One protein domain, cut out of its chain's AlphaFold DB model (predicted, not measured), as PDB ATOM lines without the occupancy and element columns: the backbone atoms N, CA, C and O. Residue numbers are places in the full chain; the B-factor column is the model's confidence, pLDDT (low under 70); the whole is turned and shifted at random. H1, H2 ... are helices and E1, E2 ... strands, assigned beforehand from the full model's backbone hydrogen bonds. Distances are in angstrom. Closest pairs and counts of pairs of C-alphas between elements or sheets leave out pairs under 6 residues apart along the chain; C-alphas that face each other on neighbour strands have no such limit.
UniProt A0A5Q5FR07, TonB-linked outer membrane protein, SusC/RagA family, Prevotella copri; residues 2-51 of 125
ATOM      1  N   PRO A   2     -11.626 -19.894 -33.620       74.19
ATOM      2  CA  PRO A   2     -12.379 -19.399 -32.468       74.19
ATOM      3  C   PRO A   2     -11.514 -19.396 -31.213       74.19
ATOM      4  O   PRO A   2     -10.649 -20.260 -31.070       74.19
ATOM      5  N   SER A   3     -11.753 -18.449 -30.311       72.25
ATOM      6  CA  SER A   3     -10.902 -18.271 -29.131       72.25
ATOM      7  C   SER A   3     -10.912 -19.466 -28.175       72.25
ATOM      8  O   SER A   3      -9.951 -19.681 -27.445       72.25
ATOM      9  N   PHE A   4     -11.941 -20.312 -28.255       76.56
ATOM     10  CA  PHE A   4     -12.040 -21.553 -27.491       76.56
ATOM     11  C   PHE A   4     -11.213 -22.729 -28.046       76.56
ATOM     12  O   PHE A   4     -11.175 -23.781 -27.423       76.56
ATOM     13  N   TRP A   5     -10.522 -22.572 -29.183       75.56
ATOM     14  CA  TRP A   5      -9.547 -23.559 -29.686       75.56
ATOM     15  C   TRP A   5      -8.116 -23.235 -29.240       75.56
ATOM     16  O   TRP A   5      -7.163 -23.505 -29.969       75.56
ATOM     17  N   ASN A   6      -7.955 -22.608 -28.074       81.94
ATOM     18  CA  ASN A   6      -6.642 -22.322 -27.514       81.94
ATOM     19  C   ASN A   6      -6.013 -23.619 -26.959       81.94
ATOM     20  O   ASN A   6      -6.524 -24.134 -25.959       81.94
ATOM     21  N   PRO A   7      -4.920 -24.138 -27.554       77.56
ATOM     22  CA  PRO A   7      -4.290 -25.368 -27.086       77.56
ATOM     23  C   PRO A   7      -3.738 -25.258 -25.660       77.56
ATOM     24  O   PRO A   7      -3.705 -26.263 -24.955       77.56
ATOM     25  N   ASP A   8      -3.396 -24.052 -25.200       83.56
ATOM     26  CA  ASP A   8      -2.885 -23.827 -23.844       83.56
ATOM     27  C   ASP A   8      -3.976 -23.956 -22.765       83.56
ATOM     28  O   ASP A   8      -3.666 -24.144 -21.591       83.56
ATOM     29  N   ASN A   9      -5.258 -23.882 -23.144       89.12
ATOM     30  CA  ASN A   9      -6.407 -24.007 -22.239       89.12
ATOM     31  C   ASN A   9      -7.324 -25.179 -22.624       89.12
ATOM     32  O   ASN A   9      -8.539 -25.134 -22.425       89.12
ATOM     33  N   MET A  10      -6.741 -26.222 -23.209       89.56
ATOM     34  CA  MET A  10      -7.425 -27.450 -23.586       89.56
ATOM     35  C   MET A  10      -6.992 -28.594 -22.674       89.56
ATOM     36  O   MET A  10      -5.810 -28.744 -22.373       89.56
ATOM     37  N   TYR A  11      -7.948 -29.425 -22.268       91.38
ATOM     38  CA  TYR A  11      -7.686 -30.590 -21.444       91.38
ATOM     39  C   TYR A  11      -6.844 -31.593 -22.219       91.38
ATOM     40  O   TYR A  11      -7.196 -32.023 -23.320       91.38
ATOM     41  N   VAL A  12      -5.731 -32.001 -21.635       91.25
ATOM     42  CA  VAL A  12      -4.802 -32.964 -22.216       91.25
ATOM     43  C   VAL A  12      -4.399 -33.909 -21.100       91.25
ATOM     44  O   VAL A  12      -3.787 -33.495 -20.122       91.25
ATOM     45  N   TYR A  13      -4.781 -35.180 -21.236       90.75
ATOM     46  CA  TYR A  13      -4.581 -36.174 -20.180       90.75
ATOM     47  C   TYR A  13      -3.099 -36.464 -19.903       90.75
ATOM     48  O   TYR A  13      -2.725 -36.661 -18.748       90.75
ATOM     49  N   GLN A  14      -2.286 -36.477 -20.965       92.31
ATOM     50  CA  GLN A  14      -0.853 -36.765 -20.958       92.31
ATOM     51  C   GLN A  14      -0.173 -36.065 -22.140       92.31
ATOM     52  O   GLN A  14      -0.830 -35.801 -23.151       92.31
ATOM     53  N   ASP A  15       1.132 -35.823 -22.031       93.06
ATOM     54  CA  ASP A  15       1.953 -35.261 -23.106       93.06
ATOM     55  C   ASP A  15       1.751 -36.006 -24.437       93.06
ATOM     56  O   ASP A  15       1.761 -37.241 -24.507       93.06
ATOM     57  N   VAL A  16       1.579 -35.239 -25.511       89.56
ATOM     58  CA  VAL A  16       1.432 -35.741 -26.876       89.56
ATOM     59  C   VAL A  16       2.713 -35.443 -27.635       89.56
ATOM     60  O   VAL A  16       3.131 -34.288 -27.726       89.56
ATOM     61  N   TYR A  17       3.303 -36.485 -28.213       93.06
ATOM     62  CA  TYR A  17       4.517 -36.410 -29.018       93.06
ATOM     63  C   TYR A  17       4.201 -36.687 -30.493       93.06
ATOM     64  O   TYR A  17       3.281 -37.450 -30.801       93.06
ATOM     65  N   ASP A  18       4.947 -36.068 -31.405       93.31
ATOM     66  CA  ASP A  18       4.896 -36.410 -32.829       93.31
ATOM     67  C   ASP A  18       5.648 -37.724 -33.136       93.31
ATOM     68  O   ASP A  18       6.262 -38.343 -32.266       93.31
ATOM     69  N   GLY A  19       5.625 -38.156 -34.401       93.69
ATOM     70  CA  GLY A  19       6.340 -39.363 -34.842       93.69
ATOM     71  C   GLY A  19       7.872 -39.274 -34.758       93.69
ATOM     72  O   GLY A  19       8.537 -40.290 -34.935       93.69
ATOM     73  N   SER A  20       8.428 -38.087 -34.497       96.06
ATOM     74  CA  SER A  20       9.865 -37.850 -34.298       96.06
ATOM     75  C   SER A  20      10.241 -37.723 -32.813       96.06
ATOM     76  O   SER A  20      11.413 -37.522 -32.503       96.06
ATOM     77  N   GLY A  21       9.275 -37.848 -31.895       94.19
ATOM     78  CA  GLY A  21       9.491 -37.730 -30.453       94.19
ATOM     79  C   GLY A  21       9.514 -36.293 -29.924       94.19
ATOM     80  O   GLY A  21       9.903 -36.087 -28.775       94.19
ATOM     81  N   ASN A  22       9.097 -35.298 -30.710       95.38
ATOM     82  CA  ASN A  22       8.978 -33.924 -30.223       95.38
ATOM     83  C   ASN A  22       7.653 -33.736 -29.486       95.38
ATOM     84  O   ASN A  22       6.605 -34.167 -29.969       95.38
ATOM     85  N   LEU A  23       7.686 -33.051 -28.343       91.75
ATOM     86  CA  LEU A  23       6.477 -32.668 -27.618       91.75
ATOM     87  C   LEU A  23       5.678 -31.657 -28.451       91.75
ATOM     88  O   LEU A  23       6.160 -30.555 -28.712       91.75
ATOM     89  N   VAL A  24       4.456 -32.020 -28.842       89.25
ATOM     90  CA  VAL A  24       3.553 -31.146 -29.611       89.25
ATOM     91  C   VAL A  24       2.460 -30.527 -28.751       89.25
ATOM     92  O   VAL A  24       2.033 -29.409 -29.025       89.25
ATOM     93  N   VAL A  25       2.013 -31.227 -27.707       88.88
ATOM     94  CA  VAL A  25       1.017 -30.719 -26.757       88.88
ATOM     95  C   VAL A  25       1.359 -31.235 -25.365       88.88
ATOM     96  O   VAL A  25       1.493 -32.441 -25.172       88.88
ATOM     97  N   LYS A  26       1.493 -30.330 -24.396       91.38
ATOM     98  CA  LYS A  26       1.781 -30.673 -23.000       91.38
ATOM     99  C   LYS A  26       0.526 -31.168 -22.275       91.38
ATOM    100  O   LYS A  26      -0.574 -30.694 -22.556       91.38
ATOM    101  N   GLU A  27       0.698 -32.073 -21.316       93.12
ATOM    102  CA  GLU A  27      -0.332 -32.428 -20.341       93.12
ATOM    103  C   GLU A  27      -0.911 -31.173 -19.665       93.12
ATOM    104  O   GLU A  27      -0.178 -30.308 -19.173       93.12
ATOM    105  N   ASN A  28      -2.241 -31.099 -19.612       93.31
ATOM    106  CA  ASN A  28      -2.976 -30.036 -18.943       93.31
ATOM    107  C   ASN A  28      -4.308 -30.571 -18.404       93.31
ATOM    108  O   ASN A  28      -5.288 -30.696 -19.138       93.31
ATOM    109  N   ARG A  29      -4.346 -30.898 -17.109       92.56
ATOM    110  CA  ARG A  29      -5.542 -31.447 -16.447       92.56
ATOM    111  C   ARG A  29      -6.443 -30.385 -15.807       92.56
ATOM    112  O   ARG A  29      -7.565 -30.708 -15.441       92.56
ATOM    113  N   GLU A  30      -5.975 -29.139 -15.746       93.12
ATOM    114  CA  GLU A  30      -6.666 -27.994 -15.127       93.12
ATOM    115  C   GLU A  30      -7.293 -27.045 -16.165       93.12
ATOM    116  O   GLU A  30      -7.780 -25.962 -15.841       93.12
ATOM    117  N   ALA A  31      -7.254 -27.431 -17.440       91.69
ATOM    118  CA  ALA A  31      -7.810 -26.660 -18.537       91.69
ATOM    119  C   ALA A  31      -9.336 -26.520 -18.458       91.69
ATOM    120  O   ALA A  31     -10.051 -27.448 -18.077       91.69
ATOM    121  N   TYR A  32      -9.838 -25.384 -18.937       90.25
ATOM    122  CA  TYR A  32     -11.272 -25.125 -19.027       90.25
ATOM    123  C   TYR A  32     -11.940 -25.869 -20.192       90.25
ATOM    124  O   TYR A  32     -13.051 -26.374 -20.035       90.25
ATOM    125  N   TYR A  33     -11.301 -25.925 -21.369       90.25
ATOM    126  CA  TYR A  33     -11.906 -26.543 -22.552       90.25
ATOM    127  C   TYR A  33     -11.637 -28.051 -22.612       90.25
ATOM    128  O   TYR A  33     -10.525 -28.487 -22.323       90.25
ATOM    129  N   PRO A  34     -12.615 -28.874 -23.027       89.94
ATOM    130  CA  PRO A  34     -12.419 -30.307 -23.221       89.94
ATOM    131  C   PRO A  34     -11.442 -30.606 -24.362       89.94
ATOM    132  O   PRO A  34     -11.230 -29.809 -25.275       89.94
ATOM    133  N   ASN A  35     -10.876 -31.810 -24.336       87.81
ATOM    134  CA  ASN A  35      -9.982 -32.274 -25.386       87.81
ATOM    135  C   ASN A  35     -10.734 -32.478 -26.711       87.81
ATOM    136  O   ASN A  35     -11.721 -33.214 -26.773       87.81
ATOM    137  N   LEU A  36     -10.218 -31.899 -27.791       82.25
ATOM    138  CA  LEU A  36     -10.851 -31.883 -29.115       82.25
ATOM    139  C   LEU A  36     -10.939 -33.252 -29.793       82.25
ATOM    140  O   LEU A  36     -11.797 -33.463 -30.649       82.25
ATOM    141  N   LYS A  37     -10.066 -34.190 -29.411       84.62
ATOM    142  CA  LYS A  37     -10.034 -35.550 -29.962       84.62
ATOM    143  C   LYS A  37     -11.310 -36.333 -29.649       84.62
ATOM    144  O   LYS A  37     -11.687 -37.220 -30.407       84.62
ATOM    145  N   TYR A  38     -11.961 -36.037 -28.526       87.88
ATOM    146  CA  TYR A  38     -13.062 -36.842 -28.005       87.88
ATOM    147  C   TYR A  38     -14.405 -36.237 -28.399       87.88
ATOM    148  O   TYR A  38     -15.085 -35.599 -27.591       87.88
ATOM    149  N   THR A  39     -14.798 -36.411 -29.662       86.88
ATOM    150  CA  THR A  39     -16.083 -35.904 -30.171       86.88
ATOM    151  C   THR A  39     -17.268 -36.399 -29.339       86.88
ATOM    152  O   THR A  39     -18.157 -35.605 -29.047       86.88
ATOM    153  N   ASP A  40     -17.223 -37.642 -28.854       90.56
ATOM    154  CA  ASP A  40     -18.273 -38.241 -28.016       90.56
ATOM    155  C   ASP A  40     -18.465 -37.543 -26.662       90.56
ATOM    156  O   ASP A  40     -19.505 -37.710 -26.039       90.56
ATOM    157  N   VAL A  41     -17.487 -36.749 -26.212       88.31
ATOM    158  CA  VAL A  41     -17.598 -35.885 -25.024       88.31
ATOM    159  C   VAL A  41     -18.039 -34.477 -25.430       88.31
ATOM    160  O   VAL A  41     -18.938 -33.900 -24.825       88.31
ATOM    161  N   ASN A  42     -17.436 -33.925 -26.488       88.94
ATOM    162  CA  ASN A  42     -17.702 -32.561 -26.953       88.94
ATOM    163  C   ASN A  42     -19.121 -32.363 -27.510       88.94
ATOM    164  O   ASN A  42     -19.652 -31.254 -27.429       88.94
ATOM    165  N   ALA A  43     -19.713 -33.412 -28.087       89.00
ATOM    166  CA  ALA A  43     -21.017 -33.375 -28.744       89.00
ATOM    167  C   ALA A  43     -22.194 -33.692 -27.804       89.00
ATOM    168  O   ALA A  43     -23.350 -33.632 -28.230       89.00
ATOM    169  N   VAL A  44     -21.931 -34.022 -26.534       93.38
ATOM    170  CA  VAL A  44     -22.990 -34.310 -25.562       93.38
ATOM    171  C   VAL A  44     -23.795 -33.044 -25.286       93.38
ATOM    172  O   VAL A  44     -23.243 -31.982 -24.980       93.38
ATOM    173  N   ALA A  45     -25.122 -33.167 -25.359       94.50
ATOM    174  CA  ALA A  45     -26.040 -32.080 -25.057       94.50
ATOM    175  C   ALA A  45     -25.805 -31.562 -23.629       94.50
ATOM    176  O   ALA A  45     -26.053 -32.253 -22.642       94.50
ATOM    177  N   SER A  46     -25.313 -30.330 -23.524       92.94
ATOM    178  CA  SER A  46     -24.991 -29.677 -22.259       92.94
ATOM    179  C   SER A  46     -25.066 -28.156 -22.408       92.94
ATOM    180  O   SER A  46     -25.148 -27.617 -23.514       92.94
ATOM    181  N   SER A  47     -25.027 -27.440 -21.287       93.00
ATOM    182  CA  SER A  47     -24.928 -25.977 -21.276       93.00
ATOM    183  C   SER A  47     -23.503 -25.461 -21.501       93.00
ATOM    184  O   SER A  47     -23.335 -24.248 -21.597       93.00
ATOM    185  N   PHE A  48     -22.500 -26.341 -21.600       91.25
ATOM    186  CA  PHE A  48     -21.084 -25.969 -21.637       91.25
ATOM    187  C   PHE A  48     -20.752 -25.020 -22.800       91.25
ATOM    188  O   PHE A  48     -20.168 -23.961 -22.598       91.25
ATOM    189  N   TRP A  49     -21.210 -25.347 -24.010       88.75
ATOM    190  CA  TRP A  49     -20.997 -24.524 -25.210       88.75
ATOM    191  C   TRP A  49     -22.055 -23.429 -25.405       88.75
ATOM    192  O   TRP A  49     -22.066 -22.743 -26.432       88.75
ATOM    193  N   ARG A  50     -22.995 -23.271 -24.463       90.25
ATOM    194  CA  ARG A  50     -24.116 -22.344 -24.628       90.25
ATOM    195  C   ARG A  50     -23.667 -20.915 -24.352       90.25
ATOM    196  O   ARG A  50     -23.367 -20.549 -23.222       90.25
ATOM    197  N   VAL A  51     -23.723 -20.086 -25.386       89.69
ATOM    198  CA  VAL A  51     -23.478 -18.643 -25.298       89.69
ATOM    199  C   VAL A  51     -24.791 -17.885 -25.121       89.69
ATOM    200  O   VAL A  51     -25.850 -18.340 -25.559       89.69
TER     201      VAL A  51
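AT A GLANCE: This is residues 2 to 51 of the 125 residues of the protein "TonB-linked outer membrane protein, SusC/RagA family" of Prevotella copri (UniProt A0A5Q5FR07). This is a loose, elongated run of loops with little regular structure: at one end of its length the backbone folds back round Ser 20, and at the other end lie the one-turn helix H1 and a tail to Val 51. Residues 16 to 17 pair antiparallel with E1 in the fold-back. The printed part has 50 residues, with one named strand and then one named helix; the class is mixed, and the named elements hold only 7 residues. The radius of gyration of the C-alphas is 12.3 A, and the spans are 38 by 20 by 19 A.

IN THESE COORDINATES: Residues 2 to 22 hold no named element. E1, residues 23 to 25, begins at C-alpha 23 (6.477, -32.668, -27.618). H1, residues 39 to 42, ends at C-alpha 42 (-17.702, -32.561, -26.953).

HOW THE PARTS SIT: E1 pairs with no named strand. E1 and H1 are apart, joined by a long link of 13 residues. H1 is too short for any O i to N i+4 pair; its 1 O i to N i+3 pair is within hydrogen-bond range.

THE WHOLE: The C-alphas of Ser 20 and Val 51, the two farthest apart, are 39.5 A apart. The printed part has no cut, and no printed residue has a pLDDT under 70.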